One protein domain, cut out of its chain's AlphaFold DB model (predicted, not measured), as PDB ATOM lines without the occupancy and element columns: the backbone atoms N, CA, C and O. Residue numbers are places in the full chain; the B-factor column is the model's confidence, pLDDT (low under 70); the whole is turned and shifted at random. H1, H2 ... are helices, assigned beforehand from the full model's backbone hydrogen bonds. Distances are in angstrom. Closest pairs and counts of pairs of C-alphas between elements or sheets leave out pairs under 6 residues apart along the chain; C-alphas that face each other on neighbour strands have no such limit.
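This is residues 182 to 325 of the 878 residues of an uncharacterized protein of Levilactobacillus brevis (UniProt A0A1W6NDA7). A row of helices runs along the longest axis: at one end an up-and-down bundle of H5, H6 and H7 with H8 packed on H7, at the other a smaller group in which H2 packs on H3. H4 sits between the two and packs on H5; short H1 touches no helix, and the residues after H8 form a tail. The 144 printed residues include eight named helices, H1 to H8 in chain order, and no named strand; the class is all helix. The whole is only just compact, close to loose, with a radius of gyration of the C-alphas of 17.0 A and spans of 49 by 33 by 28 A.

H1 is residues 182 to 185, beginning at C-alpha 182 (161.597, 263.336, 148.437). H2 is residues 193 to 198, H3 residues 209 to 220, 15.8 A from first to last C-alpha, and H4 residues 227 to 234, 10.7 A. H5, residues 244 to 258, is 21.0 A long and begins at C-alpha 244 (171.841, 254.767, 154.328). H6, residues 262 to 277, measures 22.0 A, and H7, residues 285 to 301, 24.5 A. H8, residues 305 to 316, measures 16.3 A and ends at C-alpha 316 (182.793, 274.522, 170.531).

H1 and H2 are apart. H2 touches H3 at a shallow tilt of 27 degrees, the same way; the closest C-alphas, of Leu 194 and Ile 215, are 6.1 A apart. H3 only just touches H4, with residue 210 alone and 3 pairs of C-alphas within 8 A; the closest, of Phe 210 and Glu 229, are 7.1 A apart. H4 and H5 form a helical hairpin at a steep tilt of 42 degrees, closest at the C-alphas of Val 227 and Arg 252, 6.4 A. H5, H6 and H7 form a bundle, up and down, each running against the one before it. H5 and H6 are a hairpin at 24 degrees, a shallow tilt, closest at the C-alphas of Ser 253 and Ala 265, 4.3 A. H6 and H7, also a hairpin, come closest at the C-alphas of Thr 266 and Leu 298, 5.5 A. H7 and H8 form a hairpin at a shallow tilt of 20 degrees, closest at the C-alphas of Arg 296 and Ser 308, 4.6 A. H5 and H8 are apart. In H2 to H8 every O i to N i+4 pair is within hydrogen-bond range; H1 is too short for such a pair.

The two C-alphas farthest apart, of His 202 and Asn 317, are 49.9 A apart. The printed part has no cut and no long link; H5 to H6 and H7 to H8 are tight. The mean pLDDT of the printed part is 83.5, and residues 200 to 207, 278 to 282, 319 to 323 and 325 are under 70.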
ATOM      1  N   SER A 182     161.805 264.762 148.731       75.38
ATOM      2  CA  SER A 182     161.597 263.336 148.437       75.38
ATOM      3  C   SER A 182     161.634 262.508 149.720       75.38
ATOM      4  O   SER A 182     160.753 261.694 149.955       75.38
ATOM      5  N   THR A 183     162.552 262.829 150.629       80.44
ATOM      6  CA  THR A 183     162.671 262.147 151.923       80.44
ATOM      7  C   THR A 183     161.380 262.226 152.763       80.44
ATOM      8  O   THR A 183     160.953 261.217 153.317       80.44
ATOM      9  N   LEU A 184     160.701 263.382 152.807       84.00
ATOM     10  CA  LEU A 184     159.391 263.531 153.464       84.00
ATOM     11  C   LEU A 184     158.262 262.781 152.750       84.00
ATOM     12  O   LEU A 184     157.315 262.356 153.407       84.00
ATOM     13  N   SER A 185     158.362 262.565 151.434       84.50
ATOM     14  CA  SER A 185     157.338 261.819 150.687       84.50
ATOM     15  C   SER A 185     157.186 260.364 151.156       84.50
ATOM     16  O   SER A 185     156.116 259.780 151.006       84.50
ATOM     17  N   LEU A 186     158.194 259.801 151.843       84.94
ATOM     18  CA  LEU A 186     158.074 258.520 152.554       84.94
ATOM     19  C   LEU A 186     156.909 258.489 153.564       84.94
ATOM     20  O   LEU A 186     156.343 257.428 153.842       84.94
ATOM     21  N   PHE A 187     156.546 259.652 154.101       88.12
ATOM     22  CA  PHE A 187     155.461 259.846 155.055       88.12
ATOM     23  C   PHE A 187     154.234 260.535 154.447       88.12
ATOM     24  O   PHE A 187     153.365 260.978 155.190       88.12
ATOM     25  N   GLU A 188     154.102 260.607 153.117       83.19
ATOM     26  CA  GLU A 188     152.946 261.251 152.464       83.19
ATOM     27  C   GLU A 188     151.608 260.653 152.935       83.19
ATOM     28  O   GLU A 188     150.640 261.372 153.159       83.19
ATOM     29  N   LYS A 189     151.584 259.339 153.194       83.25
ATOM     30  CA  LYS A 189     150.429 258.615 153.756       83.25
ATOM     31  C   LYS A 189     150.193 258.832 155.254       83.25
ATOM     32  O   LYS A 189     149.282 258.239 155.803       83.25
ATOM     33  N   ASN A 190     151.058 259.572 155.935       85.56
ATOM     34  CA  ASN A 190     150.892 259.938 157.340       85.56
ATOM     35  C   ASN A 190     150.716 261.450 157.503       85.56
ATOM     36  O   ASN A 190     150.932 261.975 158.596       85.56
ATOM     37  N   LYS A 191     150.414 262.175 156.420       81.38
ATOM     38  CA  LYS A 191     150.206 263.617 156.470       81.38
ATOM     39  C   LYS A 191     149.066 263.933 157.444       81.38
ATOM     40  O   LYS A 191     148.031 263.290 157.398       81.38
ATOM     41  N   ASP A 192     149.296 264.892 158.336       81.88
ATOM     42  CA  ASP A 192     148.340 265.352 159.354       81.88
ATOM     43  C   ASP A 192     147.968 264.321 160.448       81.88
ATOM     44  O   ASP A 192     147.333 264.690 161.438       81.88
ATOM     45  N   ASN A 193     148.458 263.073 160.376       87.88
ATOM     46  CA  ASN A 193     148.148 262.015 161.347       87.88
ATOM     47  C   ASN A 193     148.461 262.401 162.800       87.88
ATOM     48  O   ASN A 193     147.763 261.948 163.700       87.88
ATOM     49  N   LEU A 194     149.492 263.207 163.073       89.44
ATOM     50  CA  LEU A 194     149.802 263.678 164.425       89.44
ATOM     51  C   LEU A 194     148.666 264.540 164.977       89.44
ATOM     52  O   LEU A 194     148.231 264.326 166.109       89.44
ATOM     53  N   TYR A 195     148.178 265.486 164.174       88.31
ATOM     54  CA  TYR A 195     147.035 266.319 164.532       88.31
ATOM     55  C   TYR A 195     145.778 265.455 164.667       88.31
ATOM     56  O   TYR A 195     145.116 265.485 165.698       88.31
ATOM     57  N   ASP A 196     145.491 264.596 163.692       86.06
ATOM     58  CA  ASP A 196     144.294 263.757 163.726       86.06
ATOM     59  C   ASP A 196     144.290 262.770 164.906       86.06
ATOM     60  O   ASP A 196     143.247 262.575 165.535       86.06
ATOM     61  N   THR A 197     145.453 262.225 165.286       85.31
ATOM     62  CA  THR A 197     145.598 261.362 166.474       85.31
ATOM     63  C   THR A 197     145.371 262.153 167.762       85.31
ATOM     64  O   THR A 197     144.680 261.673 168.659       85.31
ATOM     65  N   LEU A 198     145.909 263.377 167.854       85.06
ATOM     66  CA  LEU A 198     145.695 264.267 169.001       85.06
ATOM     67  C   LEU A 198     144.217 264.597 169.217       85.06
ATOM     68  O   LEU A 198     143.824 264.794 170.358       85.06
ATOM     69  N   PHE A 199     143.398 264.635 168.166       80.69
ATOM     70  CA  PHE A 199     141.967 264.958 168.252       80.69
ATOM     71  C   PHE A 199     141.048 263.756 167.989       80.69
ATOM     72  O   PHE A 199     139.862 263.941 167.723       80.69
ATOM     73  N   GLN A 200     141.584 262.531 168.078       69.00
ATOM     74  CA  GLN A 200     140.844 261.266 167.944       69.00
ATOM     75  C   GLN A 200     139.949 261.185 166.695       69.00
ATOM     76  O   GLN A 200     138.876 260.577 166.715       69.00
ATOM     77  N   LYS A 201     140.372 261.794 165.585       64.00
ATOM     78  CA  LYS A 201     139.662 261.647 164.312       64.00
ATOM     79  C   LYS A 201     139.872 260.235 163.768       64.00
ATOM     80  O   LYS A 201     140.879 259.593 164.056       64.00
ATOM     81  N   HIS A 202     138.914 259.729 162.989       55.25
ATOM     82  CA  HIS A 202     139.067 258.433 162.328       55.25
ATOM     83  C   HIS A 202     140.261 258.471 161.366       55.25
ATOM     84  O   HIS A 202     140.210 259.153 160.348       55.25
ATOM     85  N   ILE A 203     141.309 257.716 161.700       58.44
ATOM     86  CA  ILE A 203     142.482 257.489 160.852       58.44
ATOM     87  C   ILE A 203     142.257 256.176 160.102       58.44
ATOM     88  O   ILE A 203     141.992 255.140 160.720       58.44
ATOM     89  N   ASP A 204     142.334 256.208 158.774       54.34
ATOM     90  CA  ASP A 204     142.160 255.013 157.955       54.34
ATOM     91  C   ASP A 204     143.401 254.109 158.108       54.34
ATOM     92  O   ASP A 204     144.525 254.487 157.796       54.34
ATOM     93  N   ILE A 205     143.220 252.872 158.584       50.25
ATOM     94  CA  ILE A 205     144.302 251.945 159.004       50.25
ATOM     95  C   ILE A 205     145.240 251.522 157.837       50.25
ATOM     96  O   ILE A 205     146.189 250.765 158.018       50.25
ATOM     97  N   LYS A 206     145.015 252.021 156.614       51.09
ATOM     98  CA  LYS A 206     145.899 251.816 155.451       51.09
ATOM     99  C   LYS A 206     147.111 252.759 155.414       51.09
ATOM    100  O   LYS A 206     147.936 252.635 154.499       51.09
ATOM    101  N   ASP A 207     147.219 253.672 156.371       56.28
ATOM    102  CA  ASP A 207     148.339 254.596 156.520       56.28
ATOM    103  C   ASP A 207     149.646 253.854 156.829       56.28
ATOM    104  O   ASP A 207     149.656 252.768 157.406       56.28
ATOM    105  N   ASN A 208     150.782 254.410 156.408       72.31
ATOM    106  CA  ASN A 208     152.084 253.763 156.577       72.31
ATOM    107  C   ASN A 208     152.355 253.449 158.069       72.31
ATOM    108  O   ASN A 208     152.467 254.347 158.907       72.31
ATOM    109  N   GLU A 209     152.461 252.150 158.373       85.38
ATOM    110  CA  GLU A 209     152.560 251.582 159.722       85.38
ATOM    111  C   GLU A 209     153.760 252.130 160.511       85.38
ATOM    112  O   GLU A 209     153.662 252.338 161.721       85.38
ATOM    113  N   PHE A 210     154.877 252.430 159.832       90.88
ATOM    114  CA  PHE A 210     156.074 252.990 160.467       90.88
ATOM    115  C   PHE A 210     155.798 254.379 161.063       90.88
ATOM    116  O   PHE A 210     156.162 254.651 162.212       90.88
ATOM    117  N   GLY A 211     155.133 255.255 160.302       90.94
ATOM    118  CA  GLY A 211     154.801 256.607 160.751       90.94
ATOM    119  C   GLY A 211     153.781 256.609 161.878       90.94
ATOM    120  O   GLY A 211     153.987 257.297 162.877       90.94
ATOM    121  N   LEU A 212     152.750 255.767 161.785       89.62
ATOM    122  CA  LEU A 212     151.733 255.665 162.831       89.62
ATOM    123  C   LEU A 212     152.308 255.106 164.143       89.62
ATOM    124  O   LEU A 212     152.061 255.674 165.205       89.62
ATOM    125  N   LYS A 213     153.145 254.055 164.088       92.88
ATOM    126  CA  LYS A 213     153.877 253.559 165.272       92.88
ATOM    127  C   LYS A 213     154.743 254.652 165.895       92.88
ATOM    128  O   LYS A 213     154.764 254.800 167.114       92.88
ATOM    129  N   SER A 214     155.410 255.451 165.066       94.50
ATOM    130  CA  SER A 214     156.261 256.545 165.539       94.50
ATOM    131  C   SER A 214     155.461 257.687 166.184       94.50
ATOM    132  O   SER A 214     155.882 258.218 167.211       94.50
ATOM    133  N   ILE A 215     154.291 258.044 165.641       94.50
ATOM    134  CA  ILE A 215     153.370 259.024 166.247       94.50
ATOM    135  C   ILE A 215     152.811 258.501 167.575       94.50
ATOM    136  O   ILE A 215     152.798 259.229 168.568       94.50
ATOM    137  N   ASN A 216     152.412 257.229 167.638       92.56
ATOM    138  CA  ASN A 216     151.944 256.620 168.883       92.56
ATOM    139  C   ASN A 216     153.052 256.588 169.940       92.56
ATOM    140  O   ASN A 216     152.806 256.898 171.107       92.56
ATOM    141  N   TRP A 217     154.302 256.328 169.539       94.50
ATOM    142  CA  TRP A 217     155.437 256.496 170.439       94.50
ATOM    143  C   TRP A 217     155.536 257.941 170.932       94.50
ATOM    144  O   TRP A 217     155.727 258.157 172.129       94.50
ATOM    145  N   LEU A 218     155.395 258.935 170.050       95.50
ATOM    146  CA  LEU A 218     155.508 260.347 170.413       95.50
ATOM    147  C   LEU A 218     154.466 260.734 171.474       95.50
ATOM    148  O   LEU A 218     154.841 261.327 172.485       95.50
ATOM    149  N   LEU A 219     153.203 260.356 171.259       93.75
ATOM    150  CA  LEU A 219     152.056 260.767 172.077       93.75
ATOM    151  C   LEU A 219     151.804 259.896 173.313       93.75
ATOM    152  O   LEU A 219     151.275 260.388 174.306       93.75
ATOM    153  N   GLN A 220     152.141 258.606 173.257       91.94
ATOM    154  CA  GLN A 220     151.748 257.619 174.274       91.94
ATOM    155  C   GLN A 220     152.940 256.874 174.881       91.94
ATOM    156  O   GLN A 220     152.788 256.186 175.889       91.94
ATOM    157  N   GLY A 221     154.134 256.978 174.291       92.81
ATOM    158  CA  GLY A 221     155.296 256.195 174.718       92.81
ATOM    159  C   GLY A 221     155.185 254.697 174.412       92.81
ATOM    160  O   GLY A 221     155.828 253.903 175.104       92.81
ATOM    161  N   SER A 222     154.375 254.325 173.410       92.62
ATOM    162  CA  SER A 222     154.235 252.956 172.886       92.62
ATOM    163  C   SER A 222     155.504 252.462 172.186       92.62
ATOM    164  O   SER A 222     156.463 253.213 172.042       92.62
ATOM    165  N   ASP A 223     155.513 251.215 171.707       91.50
ATOM    166  CA  ASP A 223     156.665 250.644 171.005       91.50
ATOM    167  C   ASP A 223     157.128 251.464 169.786       91.50
ATOM    168  O   ASP A 223     156.321 252.010 169.031       91.50
ATOM    169  N   LEU A 224     158.451 251.517 169.604       92.56
ATOM    170  CA  LEU A 224     159.112 252.095 168.434       92.56
ATOM    171  C   LEU A 224     159.238 251.056 167.311       92.56
ATOM    172  O   LEU A 224     159.339 249.860 167.598       92.56
ATOM    173  N   PRO A 225     159.322 251.493 166.042       94.12
ATOM    174  CA  PRO A 225     159.665 250.602 164.942       94.12
ATOM    175  C   PRO A 225     161.016 249.904 165.152       94.12
ATOM    176  O   PRO A 225     162.017 250.527 165.520       94.12
ATOM    177  N   SER A 226     161.064 248.607 164.859       93.06
ATOM    178  CA  SER A 226     162.285 247.809 164.932       93.06
ATOM    179  C   SER A 226     163.337 248.257 163.912       93.06
ATOM    180  O   SER A 226     163.054 248.932 162.920       93.06
ATOM    181  N   VAL A 227     164.579 247.808 164.112       92.00
ATOM    182  CA  VAL A 227     165.681 248.027 163.159       92.00
ATOM    183  C   VAL A 227     165.315 247.529 161.758       92.00
ATOM    184  O   VAL A 227     165.633 248.190 160.772       92.00
ATOM    185  N   GLN A 228     164.640 246.382 161.648       91.44
ATOM    186  CA  GLN A 228     164.280 245.813 160.349       91.44
ATOM    187  C   GLN A 228     163.159 246.605 159.667       91.44
ATOM    188  O   GLN A 228     163.242 246.842 158.462       91.44
ATOM    189  N   GLU A 229     162.146 247.040 160.423       92.88
ATOM    190  CA  GLU A 229     161.087 247.922 159.916       92.88
ATOM    191  C   GLU A 229     161.673 249.239 159.408       92.88
ATOM    192  O   GLU A 229     161.387 249.635 158.281       92.88
ATOM    193  N   TYR A 230     162.569 249.857 160.184       93.19
ATOM    194  CA  TYR A 230     163.280 251.064 159.774       93.19
ATOM    195  C   TYR A 230     164.084 250.852 158.492       93.19
ATOM    196  O   TYR A 230     163.924 251.598 157.530       93.19
ATOM    197  N   ILE A 231     164.909 249.801 158.439       90.44
ATOM    198  CA  ILE A 231     165.712 249.473 157.257       90.44
ATOM    199  C   ILE A 231     164.821 249.308 156.022       90.44
ATOM    200  O   ILE A 231     165.162 249.822 154.958       90.44
ATOM    201  N   ASN A 232     163.705 248.587 156.144       89.75
ATOM    202  CA  ASN A 232     162.771 248.374 155.040       89.75
ATOM    203  C   ASN A 232     162.109 249.684 154.598       89.75
ATOM    204  O   ASN A 232     161.959 249.911 153.399       89.75
ATOM    205  N   PHE A 233     161.771 250.546 155.557       90.06
ATOM    206  CA  PHE A 233     161.170 251.849 155.316       90.06
ATOM    207  C   PHE A 233     162.118 252.775 154.535       90.06
ATOM    208  O   PHE A 233     161.792 253.191 153.421       90.06
ATOM    209  N   VAL A 234     163.335 253.014 155.042       89.94
ATOM    210  CA  VAL A 234     164.273 253.971 154.423       89.94
ATOM    211  C   VAL A 234     164.931 253.456 153.137       89.94
ATOM    212  O   VAL A 234     165.327 254.256 152.295       89.94
ATOM    213  N   LYS A 235     165.022 252.131 152.929       86.81
ATOM    214  CA  LYS A 235     165.585 251.538 151.694       86.81
ATOM    215  C   LYS A 235     164.815 251.908 150.427       86.81
ATOM    216  O   LYS A 235     165.373 251.798 149.335       86.81
ATOM    217  N   SER A 236     163.546 252.288 150.559       80.06
ATOM    218  CA  SER A 236     162.709 252.684 149.426       80.06
ATOM    219  C   SER A 236     163.088 254.057 148.847       80.06
ATOM    220  O   SER A 236     162.829 254.304 147.667       80.06
ATOM    221  N   GLU A 237     163.775 254.910 149.620       84.94
ATOM    222  CA  GLU A 237     164.197 256.246 149.195       84.94
ATOM    223  C   GLU A 237     165.617 256.237 148.615       84.94
ATOM    224  O   GLU A 237     166.626 256.121 149.319       84.94
ATOM    225  N   LYS A 238     165.701 256.410 147.295       80.44
ATOM    226  CA  LYS A 238     166.969 256.409 146.559       80.44
ATOM    227  C   LYS A 238     167.853 257.604 146.921       80.44
ATOM    228  O   LYS A 238     169.075 257.473 146.849       80.44
ATOM    229  N   SER A 239     167.282 258.743 147.329       79.94
ATOM    230  CA  SER A 239     168.059 259.935 147.695       79.94
ATOM    231  C   SER A 239     168.910 259.748 148.954       79.94
ATOM    232  O   SER A 239     169.840 260.520 149.174       79.94
ATOM    233  N   LEU A 240     168.637 258.723 149.769       82.12
ATOM    234  CA  LEU A 240     169.413 258.410 150.972       82.12
ATOM    235  C   LEU A 240     170.684 257.593 150.688       82.12
ATOM    236  O   LEU A 240     171.432 257.331 151.622       82.12
ATOM    237  N   GLY A 241     170.949 257.193 149.436       80.38
ATOM    238  CA  GLY A 241     171.956 256.190 149.049       80.38
ATOM    239  C   GLY A 241     173.255 256.160 149.872       80.38
ATOM    240  O   GLY A 241     173.559 255.148 150.501       80.38
ATOM    241  N   GLU A 242     174.011 257.260 149.915       77.62
ATOM    242  CA  GLU A 242     175.301 257.327 150.635       77.62
ATOM    243  C   GLU A 242     175.147 257.425 152.167       77.62
ATOM    244  O   GLU A 242     176.018 256.977 152.927       77.62
ATOM    245  N   PHE A 243     174.010 257.961 152.621       83.44
ATOM    246  CA  PHE A 243     173.644 258.141 154.027       83.44
ATOM    247  C   PHE A 243     173.107 256.865 154.664       83.44
ATOM    248  O   PHE A 243     173.223 256.701 155.876       83.44
ATOM    249  N   LEU A 244     172.566 255.943 153.862       86.75
ATOM    250  CA  LEU A 244     171.841 254.767 154.328       86.75
ATOM    251  C   LEU A 244     172.606 253.945 155.387       86.75
ATOM    252  O   LEU A 244     172.013 253.649 156.422       86.75
ATOM    253  N   PRO A 245     173.911 253.629 155.235       88.06
ATOM    254  CA  PRO A 245     174.630 252.888 156.271       88.06
ATOM    255  C   PRO A 245     174.843 253.696 157.560       88.06
ATOM    256  O   PRO A 245     174.934 253.113 158.630       88.06
ATOM    257  N   ILE A 246     174.929 255.029 157.473       89.69
ATOM    258  CA  ILE A 246     175.103 255.903 158.645       89.69
ATOM    259  C   ILE A 246     173.796 255.947 159.435       89.69
ATOM    260  O   ILE A 246     173.772 255.610 160.614       89.69
ATOM    261  N   ILE A 247     172.689 256.294 158.772       91.19
ATOM    262  CA  ILE A 247     171.383 256.456 159.427       91.19
ATOM    263  C   ILE A 247     170.839 255.129 159.987       91.19
ATOM    264  O   ILE A 247     170.036 255.142 160.914       91.19
ATOM    265  N   GLN A 248     171.269 253.978 159.452       92.75
ATOM    266  CA  GLN A 248     170.942 252.651 159.994       92.75
ATOM    267  C   GLN A 248     171.625 252.375 161.332       92.75
ATOM    268  O   GLN A 248     170.963 251.904 162.257       92.75
ATOM    269  N   GLU A 249     172.917 252.678 161.455       94.19
ATOM    270  CA  GLU A 249     173.618 252.531 162.732       94.19
ATOM    271  C   GLU A 249     173.123 253.557 163.756       94.19
ATOM    272  O   GLU A 249     172.894 253.201 164.910       94.19
ATOM    273  N   ARG A 250     172.826 254.791 163.330       94.62
ATOM    274  CA  ARG A 250     172.221 255.801 164.212       94.62
ATOM    275  C   ARG A 250     170.850 255.385 164.738       94.62
ATOM    276  O   ARG A 250     170.591 255.515 165.928       94.62
ATOM    277  N   TRP A 251     169.993 254.787 163.907       95.94
ATOM    278  CA  TRP A 251     168.720 254.238 164.389       95.94
ATOM    279  C   TRP A 251     168.920 253.121 165.424       95.94
ATOM    280  O   TRP A 251     168.226 253.077 166.438       95.94
ATOM    281  N   ARG A 252     169.907 252.236 165.222       96.06
ATOM    282  CA  ARG A 252     170.258 251.202 166.217       96.06
ATOM    283  C   ARG A 252     170.753 251.810 167.525       96.06
ATOM    284  O   ARG A 252     170.355 251.343 168.592       96.06
ATOM    285  N   SER A 253     171.604 252.826 167.447       96.00
ATOM    286  CA  SER A 253     172.069 253.597 168.602       96.00
ATOM    287  C   SER A 253     170.892 254.242 169.341       96.00
ATOM    288  O   SER A 253     170.745 254.052 170.548       96.00
ATOM    289  N   PHE A 254     169.978 254.894 168.615       95.12
ATOM    290  CA  PHE A 254     168.761 255.484 169.167       95.12
ATOM    291  C   PHE A 254     167.883 254.459 169.897       95.12
ATOM    292  O   PHE A 254     167.493 254.709 171.036       95.12
ATOM    293  N   LEU A 255     167.606 253.292 169.305       94.75
ATOM    294  CA  LEU A 255     166.810 252.257 169.976       94.75
ATOM    295  C   LEU A 255     167.490 251.756 171.260       94.75
ATOM    296  O   LEU A 255     166.844 251.692 172.302       94.75
ATOM    297  N   ASN A 256     168.804 251.508 171.230       94.25
ATOM    298  CA  ASN A 256     169.552 251.122 172.432       94.25
ATOM    299  C   ASN A 256     169.537 252.218 173.507       94.25
ATOM    300  O   ASN A 256     169.413 251.919 174.690       94.25
ATOM    301  N   ASN A 257     169.606 253.491 173.108       91.44
ATOM    302  CA  ASN A 257     169.455 254.631 174.010       91.44
ATOM    303  C   ASN A 257     168.065 254.636 174.668       91.44
ATOM    304  O   ASN A 257     167.947 254.829 175.876       91.44
ATOM    305  N   MET A 258     167.010 254.397 173.888       89.81
ATOM    306  CA  MET A 258     165.634 254.329 174.388       89.81
ATOM    307  C   MET A 258     165.410 253.143 175.335       89.81
ATOM    308  O   MET A 258     164.694 253.292 176.324       89.81
ATOM    309  N   ASP A 259     166.073 252.014 175.088       90.25
ATOM    310  CA  ASP A 259     166.058 250.824 175.947       90.25
ATOM    311  C   ASP A 259     167.054 250.915 177.130       90.25
ATOM    312  O   ASP A 259     167.263 249.940 177.850       90.25
ATOM    313  N   ARG A 260     167.662 252.093 177.363       87.81
ATOM    314  CA  ARG A 260     168.645 252.380 178.432       87.81
ATOM    315  C   ARG A 260     169.935 251.548 178.362       87.81
ATOM    316  O   ARG A 260     170.697 251.503 179.325       87.81
ATOM    317  N   ASN A 261     170.231 250.952 177.211       92.19
ATOM    318  CA  ASN A 261     171.511 250.314 176.917       92.19
ATOM    319  C   ASN A 261     172.533 251.365 176.449       92.19
ATOM    320  O   ASN A 261     172.937 251.413 175.282       92.19
ATOM    321  N   TYR A 262     172.905 252.263 177.366       89.62
ATOM    322  CA  TYR A 262     173.733 253.428 177.045       89.62
ATOM    323  C   TYR A 262     175.145 253.053 176.593       89.62
ATOM    324  O   TYR A 262     175.703 253.752 175.752       89.62
ATOM    325  N   GLU A 263     175.719 251.962 177.099       89.56
ATOM    326  CA  GLU A 263     177.064 251.509 176.721       89.56
ATOM    327  C   GLU A 263     177.121 251.098 175.242       89.56
ATOM    328  O   GLU A 263     177.963 251.591 174.482       89.56
ATOM    329  N   LEU A 264     176.174 250.260 174.801       94.25
ATOM    330  CA  LEU A 264     176.096 249.843 173.402       94.25
ATOM    331  C   LEU A 264     175.728 251.016 172.488       94.25
ATOM    332  O   LEU A 264     176.349 251.182 171.441       94.25
ATOM    333  N   ALA A 265     174.766 251.855 172.889       95.25
ATOM    334  CA  ALA A 265     174.398 253.048 172.128       95.25
ATOM    335  C   ALA A 265     175.599 253.989 171.930       95.25
ATOM    336  O   ALA A 265     175.891 254.388 170.805       95.25
ATOM    337  N   THR A 266     176.350 254.268 173.002       93.75
ATOM    338  CA  THR A 266     177.563 255.104 172.956       93.75
ATOM    339  C   THR A 266     178.614 254.498 172.031       93.75
ATOM    340  O   THR A 266     179.185 255.203 171.205       93.75
ATOM    341  N   THR A 267     178.834 253.182 172.113       94.75
ATOM    342  CA  THR A 267     179.790 252.479 171.243       94.75
ATOM    343  C   THR A 267     179.416 252.615 169.766       94.75
ATOM    344  O   THR A 267     180.274 252.902 168.932       94.75
ATOM    345  N   ILE A 268     178.136 252.432 169.426       95.56
ATOM    346  CA  ILE A 268     177.650 252.550 168.047       95.56
ATOM    347  C   ILE A 268     177.800 253.993 167.546       95.56
ATOM    348  O   ILE A 268     178.389 254.195 166.484       95.56
ATOM    349  N   GLU A 269     177.324 254.991 168.299       93.94
ATOM    350  CA  GLU A 269     177.370 256.397 167.871       93.94
ATOM    351  C   GLU A 269     178.817 256.898 167.722       93.94
ATOM    352  O   GLU A 269     179.150 257.549 166.732       93.94
ATOM    353  N   SER A 270     179.717 256.521 168.637       92.38
ATOM    354  CA  SER A 270     181.137 256.880 168.548       92.38
ATOM    355  C   SER A 270     181.834 256.231 167.348       92.38
ATOM    356  O   SER A 270     182.650 256.879 166.692       92.38
ATOM    357  N   ASN A 271     181.477 254.992 166.990       92.62
ATOM    358  CA  ASN A 271     181.962 254.356 165.760       92.62
ATOM    359  C   ASN A 271     181.428 255.058 164.504       92.62
ATOM    360  O   ASN A 271     182.147 255.184 163.509       92.62
ATOM    361  N   VAL A 272     180.172 255.521 164.522       92.50
ATOM    362  CA  VAL A 272     179.621 256.349 163.440       92.50
ATOM    363  C   VAL A 272     180.442 257.629 163.310       92.50
ATOM    364  O   VAL A 272     180.942 257.905 162.221       92.50
ATOM    365  N   LEU A 273     180.656 258.353 164.410       90.69
ATOM    366  CA  LEU A 273     181.431 259.592 164.436       90.69
ATOM    367  C   LEU A 273     182.861 259.398 163.909       90.69
ATOM    368  O   LEU A 273     183.304 260.154 163.048       90.69
ATOM    369  N   GLN A 274     183.558 258.348 164.349       87.38
ATOM    370  CA  GLN A 274     184.911 258.034 163.880       87.38
ATOM    371  C   GLN A 274     184.952 257.765 162.366       87.38
ATOM    372  O   GLN A 274     185.839 258.244 161.665       87.38
ATOM    373  N   ASN A 275     183.964 257.043 161.829       83.69
ATOM    374  CA  ASN A 275     183.885 256.783 160.390       83.69
ATOM    375  C   ASN A 275     183.611 258.047 159.559       83.69
ATOM    376  O   ASN A 275     184.011 258.096 158.392       83.69
ATOM    377  N   LEU A 276     182.922 259.040 160.132       84.06
ATOM    378  CA  LEU A 276     182.725 260.349 159.504       84.06
ATOM    379  C   LEU A 276     184.025 261.170 159.518       84.06
ATOM    380  O   LEU A 276     184.360 261.794 158.512       84.06
ATOM    381  N   ASP A 277     184.779 261.111 160.616       75.50
ATOM    382  CA  ASP A 277     186.040 261.839 160.808       75.50
ATOM    383  C   ASP A 277     187.187 261.339 159.934       75.50
ATOM    384  O   ASP A 277     187.957 262.140 159.406       75.50
ATOM    385  N   ASP A 278     187.274 260.024 159.732       62.91
ATOM    386  CA  ASP A 278     188.291 259.383 158.891       62.91
ATOM    387  C   ASP A 278     188.183 259.782 157.399       62.91
ATOM    388  O   ASP A 278     188.921 259.266 156.558       62.91
ATOM    389  N   GLY A 279     187.231 260.649 157.026       57.97
ATOM    390  CA  GLY A 279     187.041 261.129 155.655       57.97
ATOM    391  C   GLY A 279     186.594 260.038 154.678       57.97
ATOM    392  O   GLY A 279     186.575 260.259 153.467       57.97
ATOM    393  N   LYS A 280     186.204 258.859 155.183       56.88
ATOM    394  CA  LYS A 280     185.755 257.712 154.377       56.88
ATOM    395  C   LYS A 280     184.462 258.008 153.609       56.88
ATOM    396  O   LYS A 280     184.166 257.312 152.640       56.88
ATOM    397  N   LYS A 281     183.687 259.016 154.030       61.34
ATOM    398  CA  LYS A 281     182.436 259.446 153.389       61.34
ATOM    399  C   LYS A 281     182.315 260.969 153.377       61.34
ATOM    400  O   LYS A 281     182.461 261.612 154.409       61.34
ATOM    401  N   LYS A 282     181.993 261.542 152.215       69.06
ATOM    402  CA  LYS A 282     181.662 262.968 152.077       69.06
ATOM    403  C   LYS A 282     180.235 263.189 152.590       69.06
ATOM    404  O   LYS A 282     179.281 262.914 151.872       69.06
ATOM    405  N   VAL A 283     180.081 263.654 153.828       77.00
ATOM    406  CA  VAL A 283     178.770 263.993 154.410       77.00
ATOM    407  C   VAL A 283     178.642 265.498 154.664       77.00
ATOM    408  O   VAL A 283     179.662 266.170 154.829       77.00
ATOM    409  N   PRO A 284     177.418 266.051 154.703       79.31
ATOM    410  CA  PRO A 284     177.190 267.422 155.138       79.31
ATOM    411  C   PRO A 284     177.623 267.639 156.591       79.31
ATOM    412  O   PRO A 284     177.425 266.770 157.439       79.31
ATOM    413  N   GLU A 285     178.142 268.827 156.893       79.38
ATOM    414  CA  GLU A 285     178.612 269.179 158.239       79.38
ATOM    415  C   GLU A 285     177.510 269.108 159.298       79.38
ATOM    416  O   GLU A 285     177.773 268.630 160.396       79.38
ATOM    417  N   TRP A 286     176.271 269.475 158.946       81.69
ATOM    418  CA  TRP A 286     175.128 269.402 159.860       81.69
ATOM    419  C   TRP A 286     174.882 267.982 160.393       81.69
ATOM    420  O   TRP A 286     174.438 267.817 161.524       81.69
ATOM    421  N   LEU A 287     175.189 266.942 159.603       85.00
ATOM    422  CA  LEU A 287     175.018 265.551 160.032       85.00
ATOM    423  C   LEU A 287     176.114 265.147 161.022       85.00
ATOM    424  O   LEU A 287     175.852 264.400 161.958       85.00
ATOM    425  N   VAL A 288     177.335 265.658 160.836       86.00
ATOM    426  CA  VAL A 288     178.436 265.465 161.790       86.00
ATOM    427  C   VAL A 288     178.106 266.150 163.115       86.00
ATOM    428  O   VAL A 288     178.322 265.572 164.175       86.00
ATOM    429  N   ASP A 289     177.552 267.359 163.053       83.75
ATOM    430  CA  ASP A 289     177.152 268.136 164.227       83.75
ATOM    431  C   ASP A 289     176.059 267.430 165.038       83.75
ATOM    432  O   ASP A 289     176.152 267.332 166.261       83.75
ATOM    433  N   ASP A 290     175.051 266.891 164.354       88.06
ATOM    434  CA  ASP A 290     173.961 266.132 164.970       88.06
ATOM    435  C   ASP A 290     174.476 264.846 165.651       88.06
ATOM    436  O   ASP A 290     174.142 264.581 166.807       88.06
ATOM    437  N   VAL A 291     175.382 264.101 164.998       90.81
ATOM    438  CA  VAL A 291     176.055 262.932 165.600       90.81
ATOM    439  C   VAL A 291     176.888 263.335 166.822       90.81
ATOM    440  O   VAL A 291     176.858 262.652 167.842       90.81
ATOM    441  N   LEU A 292     177.615 264.458 166.764       87.44
ATOM    442  CA  LEU A 292     178.391 264.964 167.902       87.44
ATOM    443  C   LEU A 292     177.499 265.264 169.114       87.44
ATOM    444  O   LEU A 292     177.861 264.920 170.242       87.44
ATOM    445  N   ILE A 293     176.340 265.887 168.895       86.75
ATOM    446  CA  ILE A 293     175.379 266.179 169.965       86.75
ATOM    447  C   ILE A 293     174.835 264.882 170.573       86.75
ATOM    448  O   ILE A 293     174.802 264.753 171.802       86.75
ATOM    449  N   ASP A 294     174.446 263.918 169.737       89.69
ATOM    450  CA  ASP A 294     173.951 262.622 170.202       89.69
ATOM    451  C   ASP A 294     175.027 261.863 170.998       89.69
ATOM    452  O   ASP A 294     174.748 261.422 172.117       89.69
ATOM    453  N   CYS A 295     176.272 261.814 170.508       89.88
ATOM    454  CA  CYS A 295     177.425 261.269 171.236       89.88
ATOM    455  C   CYS A 295     177.603 261.935 172.607       89.88
ATOM    456  O   CYS A 295     177.705 261.245 173.621       89.88
ATOM    457  N   ARG A 296     177.617 263.274 172.671       89.50
ATOM    458  CA  ARG A 296     177.776 264.018 173.934       89.50
ATOM    459  C   ARG A 296     176.703 263.629 174.951       89.50
ATOM    460  O   ARG A 296     177.018 263.410 176.124       89.50
ATOM    461  N   ASN A 297     175.449 263.563 174.505       86.12
ATOM    462  CA  ASN A 297     174.304 263.224 175.347       86.12
ATOM    463  C   ASN A 297     174.366 261.760 175.820       86.12
ATOM    464  O   ASN A 297     174.041 261.472 176.969       86.12
ATOM    465  N   LEU A 298     174.818 260.838 174.967       87.94
ATOM    466  CA  LEU A 298     175.031 259.429 175.314       87.94
ATOM    467  C   LEU A 298     176.144 259.242 176.357       87.94
ATOM    468  O   LEU A 298     175.939 258.535 177.347       87.94
ATOM    469  N   TYR A 299     177.276 259.936 176.207       84.94
ATOM    470  CA  TYR A 299     178.339 259.942 177.219       84.94
ATOM    471  C   TYR A 299     177.853 260.509 178.558       84.94
ATOM    472  O   TYR A 299     178.146 259.949 179.611       84.94
ATOM    473  N   PHE A 300     177.044 261.572 178.538       81.88
ATOM    474  CA  PHE A 300     176.446 262.117 179.760       81.88
ATOM    475  C   PHE A 300     175.521 261.096 180.445       81.88
ATOM    476  O   PHE A 300     175.663 260.828 181.634       81.88
ATOM    477  N   ASN A 301     174.620 260.466 179.684       79.44
ATOM    478  CA  ASN A 301     173.658 259.493 180.214       79.44
ATOM    479  C   ASN A 301     174.309 258.188 180.703       79.44
ATOM    480  O   ASN A 301     173.737 257.495 181.539       79.44
ATOM    481  N   SER A 302     175.504 257.857 180.208       81.00
ATOM    482  CA  SER A 302     176.321 256.738 180.699       81.00
ATOM    483  C   SER A 302     177.234 257.118 181.876       81.00
ATOM    484  O   SER A 302     178.099 256.330 182.250       81.00
ATOM    485  N   ASN A 303     177.044 258.301 182.481       80.50
ATOM    486  CA  ASN A 303     177.870 258.862 183.559       80.50
ATOM    487  C   ASN A 303     179.352 259.074 183.182       80.50
ATOM    488  O   ASN A 303     180.207 259.219 184.055       80.50
ATOM    489  N   GLN A 304     179.673 259.132 181.889       84.69
ATOM    490  CA  GLN A 304     181.014 259.405 181.368       84.69
ATOM    491  C   GLN A 304     181.178 260.908 181.099       84.69
ATOM    492  O   GLN A 304     181.347 261.361 179.962       84.69
ATOM    493  N   TYR A 305     181.095 261.702 182.167       83.62
ATOM    494  CA  TYR A 305     181.081 263.167 182.096       83.62
ATOM    495  C   TYR A 305     182.339 263.759 181.444       83.62
ATOM    496  O   TYR A 305     182.234 264.724 180.687       83.62
ATOM    497  N   ASP A 306     183.509 263.154 181.665       84.88
ATOM    498  CA  ASP A 306     184.771 263.607 181.067       84.88
ATOM    499  C   ASP A 306     184.781 263.452 179.540       84.88
ATOM    500  O   ASP A 306     185.203 264.363 178.824       84.88
ATOM    501  N   GLU A 307     184.279 262.329 179.018       85.88
ATOM    502  CA  GLU A 307     184.142 262.115 177.572       85.88
ATOM    503  C   GLU A 307     183.085 263.049 176.977       85.88
ATOM    504  O   GLU A 307     183.322 263.682 175.947       85.88
ATOM    505  N   SER A 308     181.961 263.239 177.676       81.19
ATOM    506  CA  SER A 308     180.940 264.219 177.290       81.19
ATOM    507  C   SER A 308     181.536 265.629 177.161       81.19
ATOM    508  O   SER A 308     181.330 266.305 176.151       81.19
ATOM    509  N   ALA A 309     182.369 266.048 178.118       79.75
ATOM    510  CA  ALA A 309     183.057 267.335 178.086       79.75
ATOM    511  C   ALA A 309     184.075 267.447 176.933       79.75
ATOM    512  O   ALA A 309     184.228 268.523 176.347       79.75
ATOM    513  N   LYS A 310     184.758 266.356 176.558       87.38
ATOM    514  CA  LYS A 310     185.648 266.335 175.380       87.38
ATOM    515  C   LYS A 310     184.869 266.539 174.082       87.38
ATOM    516  O   LYS A 310     185.292 267.339 173.246       87.38
ATOM    517  N   ILE A 311     183.726 265.870 173.924       84.56
ATOM    518  CA  ILE A 311     182.851 266.068 172.759       84.56
ATOM    519  C   ILE A 311     182.277 267.491 172.744       84.56
ATOM    520  O   ILE A 311     182.252 268.125 171.693       84.56
ATOM    521  N   GLN A 312     181.899 268.045 173.901       82.12
ATOM    522  CA  GLN A 312     181.435 269.431 174.011       82.12
ATOM    523  C   GLN A 312     182.500 270.438 173.535       82.12
ATOM    524  O   GLN A 312     182.201 271.283 172.695       82.12
ATOM    525  N   LYS A 313     183.763 270.289 173.960       83.44
ATOM    526  CA  LYS A 313     184.882 271.110 173.450       83.44
ATOM    527  C   LYS A 313     185.067 270.967 171.945       83.44
ATOM    528  O   LYS A 313     185.424 271.920 171.260       83.44
ATOM    529  N   ARG A 314     184.850 269.764 171.414       84.62
ATOM    530  CA  ARG A 314     184.924 269.523 169.977       84.62
ATOM    531  C   ARG A 314     183.838 270.282 169.222       84.62
ATOM    532  O   ARG A 314     184.159 270.833 168.180       84.62
ATOM    533  N   ILE A 315     182.609 270.326 169.741       78.31
ATOM    534  CA  ILE A 315     181.510 271.130 169.183       78.31
ATOM    535  C   ILE A 315     181.877 272.621 169.215       78.31
ATOM    536  O   ILE A 315     181.752 273.297 168.200       78.31
ATOM    537  N   GLU A 316     182.394 273.115 170.343       75.44
ATOM    538  CA  GLU A 316     182.793 274.522 170.531       75.44
ATOM    539  C   GLU A 316     183.945 274.963 169.617       75.44
ATOM    540  O   GLU A 316     183.991 276.113 169.192       75.44
ATOM    541  N   ASN A 317     184.863 274.052 169.288       79.88
ATOM    542  CA  ASN A 317     186.009 274.327 168.420       79.88
ATOM    543  C   ASN A 317     185.674 274.304 166.919       79.88
ATOM    544  O   ASN A 317     186.572 274.484 166.091       79.88
ATOM    545  N   ARG A 318     184.420 274.044 166.531       70.25
ATOM    546  CA  ARG A 318     184.019 274.078 165.118       70.25
ATOM    547  C   ARG A 318     183.910 275.527 164.653       70.25
ATOM    548  O   ARG A 318     183.360 276.376 165.343       70.25
ATOM    549  N   SER A 319     184.420 275.811 163.457       51.09
ATOM    550  CA  SER A 319     184.413 277.160 162.872       51.09
ATOM    551  C   SER A 319     183.030 277.628 162.410       51.09
ATOM    552  O   SER A 319     182.862 278.802 162.084       51.09
ATOM    553  N   ASN A 320     182.063 276.712 162.336       59.91
ATOM    554  CA  ASN A 320     180.773 276.929 161.696       59.91
ATOM    555  C   ASN A 320     179.668 276.926 162.756       59.91
ATOM    556  O   ASN A 320     179.743 276.193 163.742       59.91
ATOM    557  N   ILE A 321     178.641 277.755 162.551       55.66
ATOM    558  CA  ILE A 321     177.458 277.764 163.415       55.66
ATOM    559  C   ILE A 321     176.786 276.397 163.290       55.66
ATOM    560  O   ILE A 321     176.526 275.941 162.177       55.66
ATOM    561  N   LEU A 322     176.503 275.771 164.432       64.19
ATOM    562  CA  LEU A 322     175.790 274.505 164.480       64.19
ATOM    563  C   LEU A 322     174.354 274.732 163.999       64.19
ATOM    564  O   LEU A 322     173.559 275.373 164.685       64.19
ATOM    565  N   VAL A 323     174.054 274.247 162.797       61.91
ATOM    566  CA  VAL A 323     172.756 274.412 162.138       61.91
ATOM    567  C   VAL A 323     172.338 273.068 161.568       61.91
ATOM    568  O   VAL A 323     173.103 272.448 160.831       61.91
ATOM    569  N   TYR A 324     171.100 272.656 161.841       73.31
ATOM    570  CA  TYR A 324     170.413 271.595 161.112       73.31
ATOM    571  C   TYR A 324     169.350 272.262 160.228       73.31
ATOM    572  O   TYR A 324     168.188 272.370 160.626       73.31
ATOM    573  N   PRO A 325     169.687 272.671 158.989       67.12
ATOM    574  CA  PRO A 325     168.933 273.705 158.275       67.12
ATOM    575  C   PRO A 325     167.447 273.396 158.083       67.12
ATOM    576  O   PRO A 325     166.610 274.291 158.162       67.12
TER     577      PRO A 325